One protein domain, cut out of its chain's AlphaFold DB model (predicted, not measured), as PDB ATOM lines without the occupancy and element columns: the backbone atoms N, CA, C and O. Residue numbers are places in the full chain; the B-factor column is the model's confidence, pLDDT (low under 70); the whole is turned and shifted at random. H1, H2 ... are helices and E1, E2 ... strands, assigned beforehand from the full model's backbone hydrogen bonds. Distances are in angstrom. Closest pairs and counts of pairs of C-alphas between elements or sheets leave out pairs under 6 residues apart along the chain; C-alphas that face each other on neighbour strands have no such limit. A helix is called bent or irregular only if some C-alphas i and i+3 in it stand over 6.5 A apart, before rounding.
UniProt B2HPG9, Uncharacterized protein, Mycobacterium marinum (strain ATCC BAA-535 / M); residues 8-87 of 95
ATOM      1  N   GLU A   8      25.598 -30.283 -46.741       70.50
ATOM      2  CA  GLU A   8      26.455 -31.114 -45.886       70.50
ATOM      3  C   GLU A   8      26.345 -30.758 -44.395       70.50
ATOM      4  O   GLU A   8      26.457 -31.625 -43.529       70.50
ATOM      5  N   ASP A   9      26.052 -29.496 -44.078       85.50
ATOM      6  CA  ASP A   9      25.900 -29.033 -42.700       85.50
ATOM      7  C   ASP A   9      24.502 -29.308 -42.151       85.50
ATOM      8  O   ASP A   9      24.348 -29.606 -40.965       85.50
ATOM      9  N   ILE A  10      23.476 -29.236 -43.003       89.75
ATOM     10  CA  ILE A  10      22.082 -29.384 -42.572       89.75
ATOM     11  C   ILE A  10      21.768 -30.797 -42.060       89.75
ATOM     12  O   ILE A  10      21.030 -30.925 -41.089       89.75
ATOM     13  N   GLU A  11      22.363 -31.850 -42.631       90.88
ATOM     14  CA  GLU A  11      22.189 -33.229 -42.138       90.88
ATOM     15  C   GLU A  11      22.770 -33.396 -40.732       90.88
ATOM     16  O   GLU A  11      22.135 -33.974 -39.851       90.88
ATOM     17  N   ARG A  12      23.939 -32.797 -40.477       90.75
ATOM     18  CA  ARG A  12      24.575 -32.779 -39.154       90.75
ATOM     19  C   ARG A  12      23.780 -31.953 -38.140       90.75
ATOM     20  O   ARG A  12      23.673 -32.358 -36.986       90.75
ATOM     21  N   ILE A  13      23.236 -30.806 -38.549       92.44
ATOM     22  CA  ILE A  13      22.414 -29.938 -37.689       92.44
ATOM     23  C   ILE A  13      21.110 -30.645 -37.306       92.44
ATOM     24  O   ILE A  13      20.769 -30.716 -36.124       92.44
ATOM     25  N   VAL A  14      20.408 -31.214 -38.290       92.56
ATOM     26  CA  VAL A  14      19.164 -31.967 -38.070       92.56
ATOM     27  C   VAL A  14      19.431 -33.301 -37.363       92.56
ATOM     28  O   VAL A  14      18.574 -33.779 -36.628       92.56
ATOM     29  N   GLY A  15      20.630 -33.868 -37.502       91.81
ATOM     30  CA  GLY A  15      21.015 -35.129 -36.870       91.81
ATOM     31  C   GLY A  15      20.439 -36.358 -37.578       91.81
ATOM     32  O   GLY A  15      20.268 -37.394 -36.943       91.81
ATOM     33  N   ALA A  16      20.118 -36.241 -38.868       91.06
ATOM     34  CA  ALA A  16      19.582 -37.323 -39.686       91.06
ATOM     35  C   ALA A  16      20.083 -37.220 -41.132       91.06
ATOM     36  O   ALA A  16      20.309 -36.124 -41.648       91.06
ATOM     37  N   SER A  17      20.208 -38.373 -41.787       91.06
ATOM     38  CA  SER A  17      20.463 -38.448 -43.226       91.06
ATOM     39  C   SER A  17      19.215 -38.058 -44.009       91.06
ATOM     40  O   SER A  17      18.087 -38.308 -43.577       91.06
ATOM     41  N   ARG A  18      19.404 -37.477 -45.193       92.12
ATOM     42  CA  ARG A  18      18.295 -37.120 -46.075       92.12
ATOM     43  C   ARG A  18      17.495 -38.350 -46.493       92.12
ATOM     44  O   ARG A  18      18.039 -39.324 -47.001       92.12
ATOM     45  N   HIS A  19      16.180 -38.279 -46.316       93.00
ATOM     46  CA  HIS A  19      15.278 -39.329 -46.771       93.00
ATOM     47  C   HIS A  19      14.975 -39.173 -48.270       93.00
ATOM     48  O   HIS A  19      15.020 -38.069 -48.820       93.00
ATOM     49  N   SER A  20      14.635 -40.277 -48.942       92.12
ATOM     50  CA  SER A  20      14.285 -40.288 -50.370       92.12
ATOM     51  C   SER A  20      13.133 -39.324 -50.690       92.12
ATOM     52  O   SER A  20      13.275 -38.460 -51.549       92.12
ATOM     53  N   THR A  21      12.031 -39.425 -49.940       91.50
ATOM     54  CA  THR A  21      10.800 -38.640 -50.154       91.50
ATOM     55  C   THR A  21      10.401 -37.713 -48.997       91.50
ATOM     56  O   THR A  21       9.869 -36.631 -49.239       91.50
ATOM     57  N   MET A  22      10.675 -38.074 -47.738       93.56
ATOM     58  CA  MET A  22      10.236 -37.307 -46.565       93.56
ATOM     59  C   MET A  22      11.158 -36.134 -46.232       93.56
ATOM     60  O   MET A  22      12.383 -36.235 -46.299       93.56
ATOM     61  N   HIS A  23      10.551 -35.026 -45.818       95.56
ATOM     62  CA  HIS A  23      11.275 -33.911 -45.226       95.56
ATOM     63  C   HIS A  23      11.478 -34.181 -43.743       95.56
ATOM     64  O   HIS A  23      10.549 -34.602 -43.051       95.56
ATOM     65  N   ILE A  24      12.680 -33.904 -43.262       96.19
ATOM     66  CA  ILE A  24      13.045 -34.077 -41.861       96.19
ATOM     67  C   ILE A  24      13.294 -32.696 -41.273       96.19
ATOM     68  O   ILE A  24      13.768 -31.801 -41.967       96.19
ATOM     69  N   GLY A  25      12.983 -32.496 -40.005       95.38
ATOM     70  CA  GLY A  25      13.321 -31.269 -39.311       95.38
ATOM     71  C   GLY A  25      13.789 -31.508 -37.901       95.38
ATOM     72  O   GLY A  25      13.671 -32.604 -37.360       95.38
ATOM     73  N   ARG A  26      14.324 -30.445 -37.315       96.00
ATOM     74  CA  ARG A  26      14.711 -30.394 -35.911       96.00
ATOM     75  C   ARG A  26      14.492 -28.984 -35.396       96.00
ATOM     76  O   ARG A  26      14.994 -28.026 -35.985       96.00
ATOM     77  N   ALA A  27      13.756 -28.864 -34.298       95.25
ATOM     78  CA  ALA A  27      13.683 -27.630 -33.529       95.25
ATOM     79  C   ALA A  27      14.834 -27.626 -32.525       95.25
ATOM     80  O   ALA A  27      14.826 -28.429 -31.598       95.25
ATOM     81  N   ILE A  28      15.824 -26.757 -32.716       94.31
ATOM     82  CA  ILE A  28      16.941 -26.607 -31.780       94.31
ATOM     83  C   ILE A  28      16.514 -25.621 -30.697       94.31
ATOM     84  O   ILE A  28      16.423 -24.412 -30.940       94.31
ATOM     85  N   SER A  29      16.228 -26.138 -29.501       91.69
ATOM     86  CA  SER A  29      15.655 -25.348 -28.406       91.69
ATOM     87  C   SER A  29      16.613 -24.258 -27.923       91.69
ATOM     88  O   SER A  29      16.184 -23.133 -27.660       91.69
ATOM     89  N   SER A  30      17.920 -24.547 -27.899       92.50
ATOM     90  CA  SER A  30      18.972 -23.602 -27.499       92.50
ATOM     91  C   SER A  30      19.138 -22.422 -28.457       92.50
ATOM     92  O   SER A  30      19.602 -21.362 -28.044       92.50
ATOM     93  N   GLU A  31      18.769 -22.596 -29.725       91.44
ATOM     94  CA  GLU A  31      18.883 -21.578 -30.779       91.44
ATOM     95  C   GLU A  31      17.532 -20.945 -31.124       91.44
ATOM     96  O   GLU A  31      17.469 -20.027 -31.940       91.44
ATOM     97  N   GLN A  32      16.441 -21.457 -30.541       90.50
ATOM     98  CA  GLN A  32      15.064 -21.093 -30.877       90.50
ATOM     99  C   GLN A  32      14.795 -21.125 -32.391       90.50
ATOM    100  O   GLN A  32      14.051 -20.301 -32.925       90.50
ATOM    101  N   THR A  33      15.414 -22.083 -33.084       91.88
ATOM    102  CA  THR A  33      15.427 -22.159 -34.548       91.88
ATOM    103  C   THR A  33      15.000 -23.544 -35.011       91.88
ATOM    104  O   THR A  33      15.388 -24.557 -34.431       91.88
ATOM    105  N   VAL A  34      14.185 -23.591 -36.064       93.88
ATOM    106  CA  VAL A  34      13.754 -24.839 -36.699       93.88
ATOM    107  C   VAL A  34      14.460 -24.980 -38.035       93.88
ATOM    108  O   VAL A  34      14.430 -24.074 -38.866       93.88
ATOM    109  N   TYR A  35      15.077 -26.136 -38.229       94.94
ATOM    110  CA  TYR A  35      15.788 -26.498 -39.444       94.94
ATOM    111  C   TYR A  35      14.977 -27.508 -40.246       94.94
ATOM    112  O   TYR A  35      14.371 -28.411 -39.666       94.94
ATOM    113  N   ILE A  36      14.995 -27.369 -41.574       95.06
ATOM    114  CA  ILE A  36      14.374 -28.305 -42.513       95.06
ATOM    115  C   ILE A  36      15.462 -28.930 -43.382       95.06
ATOM    116  O   ILE A  36      16.183 -28.253 -44.115       95.06
ATOM    117  N   LEU A  37      15.538 -30.251 -43.328       95.38
ATOM    118  CA  LEU A  37      16.248 -31.103 -44.259       95.38
ATOM    119  C   LEU A  37      15.257 -31.599 -45.319       95.38
ATOM    120  O   LEU A  37      14.498 -32.544 -45.100       95.38
ATOM    121  N   HIS A  38      15.259 -30.942 -46.480       95.00
ATOM    122  CA  HIS A  38      14.448 -31.358 -47.629       95.00
ATOM    123  C   HIS A  38      14.798 -32.774 -48.092       95.00
ATOM    124  O   HIS A  38      15.960 -33.162 -48.021       95.00
ATOM    125  N   SER A  39      13.837 -33.532 -48.614       94.19
ATOM    126  CA  SER A  39      14.105 -34.865 -49.168       94.19
ATOM    127  C   SER A  39      15.015 -34.827 -50.402       94.19
ATOM    128  O   SER A  39      15.264 -33.758 -50.971       94.19
ATOM    129  N   HIS A  40      15.521 -35.989 -50.824       93.69
ATOM    130  CA  HIS A  40      16.233 -36.114 -52.100       93.69
ATOM    131  C   HIS A  40      15.342 -35.696 -53.268       93.69
ATOM    132  O   HIS A  40      15.739 -34.839 -54.045       93.69
ATOM    133  N   GLU A  41      14.111 -36.204 -53.326       94.19
ATOM    134  CA  GLU A  41      13.145 -35.841 -54.366       94.19
ATOM    135  C   GLU A  41      12.918 -34.323 -54.446       94.19
ATOM    136  O   GLU A  41      12.964 -33.745 -55.529       94.19
ATOM    137  N   CYS A  42      12.742 -33.651 -53.304       93.81
ATOM    138  CA  CYS A  42      12.538 -32.205 -53.281       93.81
ATOM    139  C   CYS A  42      13.786 -31.447 -53.750       93.81
ATOM    140  O   CYS A  42      13.680 -30.545 -54.580       93.81
ATOM    141  N   LYS A  43      14.974 -31.848 -53.281       90.88
ATOM    142  CA  LYS A  43      16.249 -31.261 -53.711       90.88
ATOM    143  C   LYS A  43      16.500 -31.452 -55.211       90.88
ATOM    144  O   LYS A  43      16.962 -30.524 -55.869       90.88
ATOM    145  N   ASP A  44      16.180 -32.626 -55.739       93.06
ATOM    146  CA  ASP A  44      16.481 -33.014 -57.118       93.06
ATOM    147  C   ASP A  44      15.393 -32.562 -58.112       93.06
ATOM    148  O   ASP A  44      15.618 -32.571 -59.321       93.06
ATOM    149  N   SER A  45      14.234 -32.101 -57.624       91.81
ATOM    150  CA  SER A  45      13.140 -31.569 -58.452       91.81
ATOM    151  C   SER A  45      13.489 -30.280 -59.213       91.81
ATOM    152  O   SER A  45      12.791 -29.912 -60.157       91.81
ATOM    153  N   GLY A  46      14.558 -29.583 -58.809       90.25
ATOM    154  CA  GLY A  46      15.002 -28.328 -59.421       90.25
ATOM    155  C   GLY A  46      14.213 -27.086 -58.991       90.25
ATOM    156  O   GLY A  46      14.479 -26.006 -59.518       90.25
ATOM    157  N   ILE A  47      13.274 -27.210 -58.045       91.44
ATOM    158  CA  ILE A  47      12.605 -26.051 -57.444       91.44
ATOM    159  C   ILE A  47      13.577 -25.247 -56.576       91.44
ATOM    160  O   ILE A  47      14.547 -25.781 -56.031       91.44
ATOM    161  N   ASP A  48      13.275 -23.968 -56.367       91.69
ATOM    162  CA  ASP A  48      13.885 -23.242 -55.260       91.69
ATOM    163  C   ASP A  48      13.355 -23.823 -53.941       91.69
ATOM    164  O   ASP A  48      12.155 -23.800 -53.670       91.69
ATOM    165  N   LEU A  49      14.244 -24.341 -53.090       90.50
ATOM    166  CA  LEU A  49      13.858 -24.933 -51.806       90.50
ATOM    167  C   LEU A  49      13.155 -23.938 -50.874       90.50
ATOM    168  O   LEU A  49      12.426 -24.352 -49.975       90.50
ATOM    169  N   ARG A  50      13.319 -22.630 -51.089       91.62
ATOM    170  CA  ARG A  50      12.582 -21.587 -50.357       91.62
ATOM    171  C   ARG A  50      11.109 -21.523 -50.757       91.62
ATOM    172  O   ARG A  50      10.293 -21.057 -49.969       91.62
ATOM    173  N   GLU A  51      10.772 -22.013 -51.945       92.94
ATOM    174  CA  GLU A  51       9.404 -22.107 -52.462       92.94
ATOM    175  C   GLU A  51       8.745 -23.458 -52.142       92.94
ATOM    176  O   GLU A  51       7.554 -23.638 -52.392       92.94
ATOM    177  N   CYS A  52       9.484 -24.403 -51.545       94.44
ATOM    178  CA  CYS A  52       8.910 -25.638 -51.018       94.44
ATOM    179  C   CYS A  52       7.807 -25.322 -49.997       94.44
ATOM    180  O   CYS A  52       7.988 -24.480 -49.114       94.44
ATOM    181  N   GLU A  53       6.690 -26.051 -50.056       94.56
ATOM    182  CA  GLU A  53       5.540 -25.838 -49.170       94.56
ATOM    183  C   GLU A  53       5.919 -25.870 -47.685       94.56
ATOM    184  O   GLU A  53       5.387 -25.091 -46.896       94.56
ATOM    185  N   LEU A  54       6.880 -26.715 -47.294       94.94
ATOM    186  CA  LEU A  54       7.345 -26.787 -45.910       94.94
ATOM    187  C   LEU A  54       8.198 -25.578 -45.506       94.94
ATOM    188  O   LEU A  54       8.091 -25.121 -44.368       94.94
ATOM    189  N   SER A  55       9.000 -25.025 -46.419       94.50
ATOM    190  CA  SER A  55       9.735 -23.771 -46.185       94.50
ATOM    191  C   SER A  55       8.772 -22.598 -46.030       94.50
ATOM    192  O   SER A  55       8.907 -21.788 -45.113       94.50
ATOM    193  N   LEU A  56       7.734 -22.550 -46.870       94.69
ATOM    194  CA  LEU A  56       6.669 -21.555 -46.765       94.69
ATOM    195  C   LEU A  56       5.868 -21.714 -45.463       94.69
ATOM    196  O   LEU A  56       5.504 -20.718 -44.838       94.69
ATOM    197  N   ALA A  57       5.613 -22.948 -45.025       95.31
ATOM    198  CA  ALA A  57       4.975 -23.219 -43.739       95.31
ATOM    199  C   ALA A  57       5.860 -22.777 -42.564       95.31
ATOM    200  O   ALA A  57       5.356 -22.188 -41.608       95.31
ATOM    201  N   LEU A  58       7.178 -22.988 -42.637       94.00
ATOM    202  CA  LEU A  58       8.117 -22.487 -41.633       94.00
ATOM    203  C   LEU A  58       8.124 -20.956 -41.565       94.00
ATOM    204  O   LEU A  58       8.133 -20.399 -40.467       94.00
ATOM    205  N   ASP A  59       8.035 -20.269 -42.704       92.69
ATOM    206  CA  ASP A  59       7.914 -18.807 -42.749       92.69
ATOM    207  C   ASP A  59       6.618 -18.295 -42.084       92.69
ATOM    208  O   ASP A  59       6.600 -17.191 -41.535       92.69
ATOM    209  N   ARG A  60       5.550 -19.104 -42.066       92.62
ATOM    210  CA  ARG A  60       4.299 -18.842 -41.317       92.62
ATOM    211  C   ARG A  60       4.388 -19.240 -39.836       92.62
ATOM    212  O   ARG A  60       3.505 -18.909 -39.030       92.62
ATOM    213  N   GLY A  61       5.472 -19.910 -39.466       92.31
ATOM    214  CA  GLY A  61       5.784 -20.388 -38.131       92.31
ATOM    215  C   GLY A  61       5.283 -21.803 -37.850       92.31
ATOM    216  O   GLY A  61       4.481 -22.391 -38.575       92.31
ATOM    217  N   ILE A  62       5.740 -22.337 -36.723       92.31
ATOM    218  CA  ILE A  62       5.374 -23.675 -36.258       92.31
ATOM    219  C   ILE A  62       4.089 -23.677 -35.426       92.31
ATOM    220  O   ILE A  62       3.700 -22.661 -34.838       92.31
ATOM    221  N   GLU A  63       3.448 -24.838 -35.332       90.88
ATOM    222  CA  GLU A  63       2.413 -25.102 -34.330       90.88
ATOM    223  C   GLU A  63       3.104 -25.513 -33.017       90.88
ATOM    224  O   GLU A  63       3.556 -26.642 -32.856       90.88
ATOM    225  N   ARG A  64       3.279 -24.566 -32.089       87.81
ATOM    226  CA  ARG A  64       4.073 -24.793 -30.866       87.81
ATOM    227  C   ARG A  64       3.578 -25.973 -30.003       87.81
ATOM    228  O   ARG A  64       4.430 -26.766 -29.616       87.81
ATOM    229  N   PRO A  65       2.274 -26.113 -29.689       91.62
ATOM    230  CA  PRO A  65       1.758 -27.275 -28.957       91.62
ATOM    231  C   PRO A  65       2.162 -28.645 -29.525       91.62
ATOM    232  O   PRO A  65       2.431 -29.559 -28.756       91.62
ATOM    233  N   SER A  66       2.236 -28.785 -30.844       91.62
ATOM    234  CA  SER A  66       2.540 -30.034 -31.553       91.62
ATOM    235  C   SER A  66       4.026 -30.361 -31.511       91.62
ATOM    236  O   SER A  66       4.400 -31.521 -31.610       91.62
ATOM    237  N   TRP A  67       4.875 -29.343 -31.360       93.06
ATOM    238  CA  TRP A  67       6.321 -29.504 -31.207       93.06
ATOM    239  C   TRP A  67       6.750 -29.820 -29.771       93.06
ATOM    240  O   TRP A  67       7.893 -30.226 -29.575       93.06
ATOM    241  N   ALA A  68       5.858 -29.675 -28.787       92.19
ATOM    242  CA  ALA A  68       6.165 -29.968 -27.393       92.19
ATOM    243  C   ALA A  68       6.491 -31.458 -27.205       92.19
ATOM    244  O   ALA A  68       5.664 -32.330 -27.470       92.19
ATOM    245  N   GLY A  69       7.698 -31.749 -26.724       90.44
ATOM    246  CA  GLY A  69       8.214 -33.109 -26.581       90.44
ATOM    247  C   GLY A  69       8.951 -33.634 -27.814       90.44
ATOM    248  O   GLY A  69       9.487 -34.736 -27.743       90.44
ATOM    249  N   TYR A  70       9.031 -32.860 -28.901       93.44
ATOM    250  CA  TYR A  70       9.781 -33.174 -30.126       93.44
ATOM    251  C   TYR A  70      10.952 -32.214 -30.370       93.44
ATOM    252  O   TYR A  70      11.573 -32.231 -31.435       93.44
ATOM    253  N   GLU A  71      11.280 -31.362 -29.403       93.88
ATOM    254  CA  GLU A  71      12.457 -30.509 -29.478       93.88
ATOM    255  C   GLU A  71      13.753 -31.335 -29.473       93.88
ATOM    256  O   GLU A  71      13.826 -32.452 -28.947       93.88
ATOM    257  N   ASP A  72      14.782 -30.763 -30.094       94.75
ATOM    258  CA  ASP A  72      16.158 -31.250 -30.156       94.75
ATOM    259  C   ASP A  72      16.356 -32.644 -30.764       94.75
ATOM    260  O   ASP A  72      17.467 -33.176 -30.695       94.75
ATOM    261  N   ARG A  73      15.356 -33.177 -31.471       94.06
ATOM    262  CA  ARG A  73      15.408 -34.469 -32.172       94.06
ATOM    263  C   ARG A  73      14.965 -34.375 -33.641       94.06
ATOM    264  O   ARG A  73      14.169 -33.494 -33.976       94.06
ATOM    265  N   PRO A  74      15.474 -35.256 -34.520       95.25
ATOM    266  CA  PRO A  74      15.016 -35.345 -35.900       95.25
ATOM    267  C   PRO A  74      13.608 -35.945 -35.989       95.25
ATOM    268  O   PRO A  74      13.341 -37.034 -35.481       95.25
ATOM    269  N   VAL A  75      12.722 -35.255 -36.700       95.38
ATOM    270  CA  VAL A  75      11.331 -35.669 -36.925       95.38
ATOM    271  C   VAL A  75      10.957 -35.558 -38.394       95.38
ATOM    272  O   VAL A  75      11.405 -34.644 -39.086       95.38
ATOM    273  N   ALA A  76      10.092 -36.448 -38.873       95.56
ATOM    274  CA  ALA A  76       9.417 -36.236 -40.148       95.56
ATOM    275  C   ALA A  76       8.495 -35.011 -40.042       95.56
ATOM    276  O   ALA A  76       7.800 -34.842 -39.038       95.56
ATOM    277  N   LEU A  77       8.483 -34.163 -41.068       96.38
ATOM    278  CA  LEU A  77       7.717 -32.919 -41.079       96.38
ATOM    279  C   LEU A  77       6.438 -33.026 -41.906       96.38
ATOM    280  O   LEU A  77       6.390 -33.706 -42.930       96.38
ATOM    281  N   GLY A  78       5.429 -32.266 -41.491       94.94
ATOM    282  CA  GLY A  78       4.184 -32.072 -42.222       94.94
ATOM    283  C   GLY A  78       3.638 -30.656 -42.073       94.94
ATOM    284  O   GLY A  78       4.222 -29.808 -41.394       94.94
ATOM    285  N   ILE A  79       2.491 -30.415 -42.708       95.62
ATOM    286  CA  ILE A  79       1.775 -29.138 -42.649       95.62
ATOM    287  C   ILE A  79       0.358 -29.389 -42.135       95.62
ATOM    288  O   ILE A  79      -0.382 -30.189 -42.704       95.62
ATOM    289  N   ILE A  80      -0.031 -28.675 -41.079       92.62
ATOM    290  CA  ILE A  80      -1.399 -28.656 -40.546       92.62
ATOM    291  C   ILE A  80      -1.795 -27.195 -40.326       92.62
ATOM    292  O   ILE A  80      -1.053 -26.439 -39.706       92.62
ATOM    293  N   HIS A  81      -2.960 -26.785 -40.840       90.25
ATOM    294  CA  HIS A  81      -3.430 -25.390 -40.787       90.25
ATOM    295  C   HIS A  81      -2.362 -24.372 -41.245       90.25
ATOM    296  O   HIS A  81      -2.125 -23.369 -40.577       90.25
ATOM    297  N   GLU A  82      -1.685 -24.665 -42.363       92.31
ATOM    298  CA  GLU A  82      -0.593 -23.855 -42.943       92.31
ATOM    299  C   GLU A  82       0.658 -23.690 -42.054       92.31
ATOM    300  O   GLU A  82       1.531 -22.880 -42.367       92.31
ATOM    301  N   ARG A  83       0.763 -24.446 -40.955       93.31
ATOM    302  CA  ARG A  83       1.901 -24.418 -40.029       93.31
ATOM    303  C   ARG A  83       2.694 -25.708 -40.089       93.31
ATOM    304  O   ARG A  83       2.140 -26.782 -40.314       93.31
ATOM    305  N   LEU A  84       3.992 -25.587 -39.831       95.62
ATOM    306  CA  LEU A  84       4.896 -26.727 -39.771       95.62
ATOM    307  C   LEU A  84       4.690 -27.522 -38.470       95.62
ATOM    308  O   LEU A  84       4.713 -26.946 -37.375       95.62
ATOM    309  N   VAL A  85       4.542 -28.840 -38.592       95.81
ATOM    310  CA  VAL A  85       4.333 -29.777 -37.474       95.81
ATOM    311  C   VAL A  85       5.272 -30.986 -37.564       95.81
ATOM    312  O   VAL A  85       5.646 -31.374 -38.677       95.81
ATOM    313  N   PRO A  86       5.634 -31.612 -36.431       95.69
ATOM    314  CA  PRO A  86       6.255 -32.928 -36.426       95.69
ATOM    315  C   PRO A  86       5.191 -34.012 -36.661       95.69
ATOM    316  O   PRO A  86       4.069 -33.908 -36.166       95.69
ATOM    317  N   LEU A  87       5.535 -35.054 -37.416       91.69
ATOM    318  CA  LEU A  87       4.657 -36.198 -37.681       91.69
ATOM    319  C   LEU A  87       5.119 -37.466 -36.959       91.69
ATOM    320  O   LEU A  87       4.299 -38.173 -36.382       91.69
TER     321      LEU A  87
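AT A GLANCE: This is residues 8 to 87 of the 95 residues of an uncharacterized protein of Mycobacterium marinum (strain ATCC BAA-535 / M) (UniProt B2HPG9). A small four-stranded sheet, strongly twisted and curled like part of a barrel, is made of two hairpins, E1 with E2 and E3 with E4, joined through E1 and E3. Short helices surround it: H1 covers the E1 and E2 hairpin, H3 reaches both edge strands E2 and E4 on the face opposite to H4, H4 packs on E4, and H2 lies off the sheet with the loop that follows it, towards one end of the longest axis. The printed part has 80 residues with four named helices and four named strands, in the order H1 E1 E2 H2 H3 H4 E3 E4; the sheet order is E2 E1 E3 E4, antiparallel throughout, and the class is mixed, helices and strands. It is compact, with a radius of gyration of the C-alphas of 11.7 A, and spans 33 by 27 by 19 A.

IN THESE COORDINATES: H1, residues 8 to 14, begins at C-alpha 8 at (26.455, -31.114, -45.886) and measures 10.7 A from first to last C-alpha; it is neither bent nor irregular, but only just, as C-alphas 8 and 11 are 6.1 A apart. E1, residues 24 to 28, measures 13.1 A, and E2, residues 33 to 37, 13.2 A. H2, residues 40 to 44, is a short helix of five residues. H3, residues 53 to 59, measures 9.8 A and begins at C-alpha 53 at (5.540, -25.838, -49.170). H4, residues 64 to 67, has four residues. E3, residues 75 to 80, is the longest strand at 15.0 A, and E4, residues 83 to 87, measures 12.3 A and ends at C-alpha 87 at (4.657, -36.198, -37.681).

HOW THE PARTS SIT: E2 and E4 are the edge strands of the sheet. E1 and E2 form a hairpin, antiparallel at 162 degrees, with N 37 and O 24 2.7 A apart and N 26 and O 35 3.1 A apart, both within hydrogen-bond range. E1 and E3 are antiparallel neighbours, with N 25 and O 75 at 2.8 A. The pairing of E3 is staggered, with E1 over residues 75 to 76 and with E4 over residues 77 to 80. E3 and E4 form the second hairpin, antiparallel at 138 degrees, with N 80 and O 83 at 3.0 A. The domain has three layers, helices on both faces of a sheet, with H3 on one face and H1 on the other. H1 is over E2 at a height over the sheet of 8.5 A, only just slantwise to the strands at 59 degrees to E2 on the local plane; its closest C-alphas to E2 are those of Ile 10 and Leu 37, 6.3 A apart. H3 is on the sheet at a height of 6.9 A, only just over none of its strands, with 2 of its C-alphas falling on E3 and 2 on E4; its closest C-alphas to E4 are those of Ala 57 and Arg 83, 5.0 A apart. H4 is on the opposite face to H3, only just over E4 with 3 of its 4 C-alphas, at a height of 7.7 A; the C-alphas of Ser 66 and Val 85 are the closest of the two, 6.2 A apart. H2 is not on the sheet, and no helix touches another. In H2 and H3 every O i to N i+4 pair is within hydrogen-bond range, in H1 2 of 3 are, and H4 is too short for such a pair.

THE WHOLE: The two C-alphas farthest apart are those of Gly 46 and Gly 69, at 33.9 A. The printed part has no cut and no long link; E2 to H2 and H3 to H4, for instance, are tight links. The mean pLDDT of the printed part is 92.8, and no printed residue is under 70.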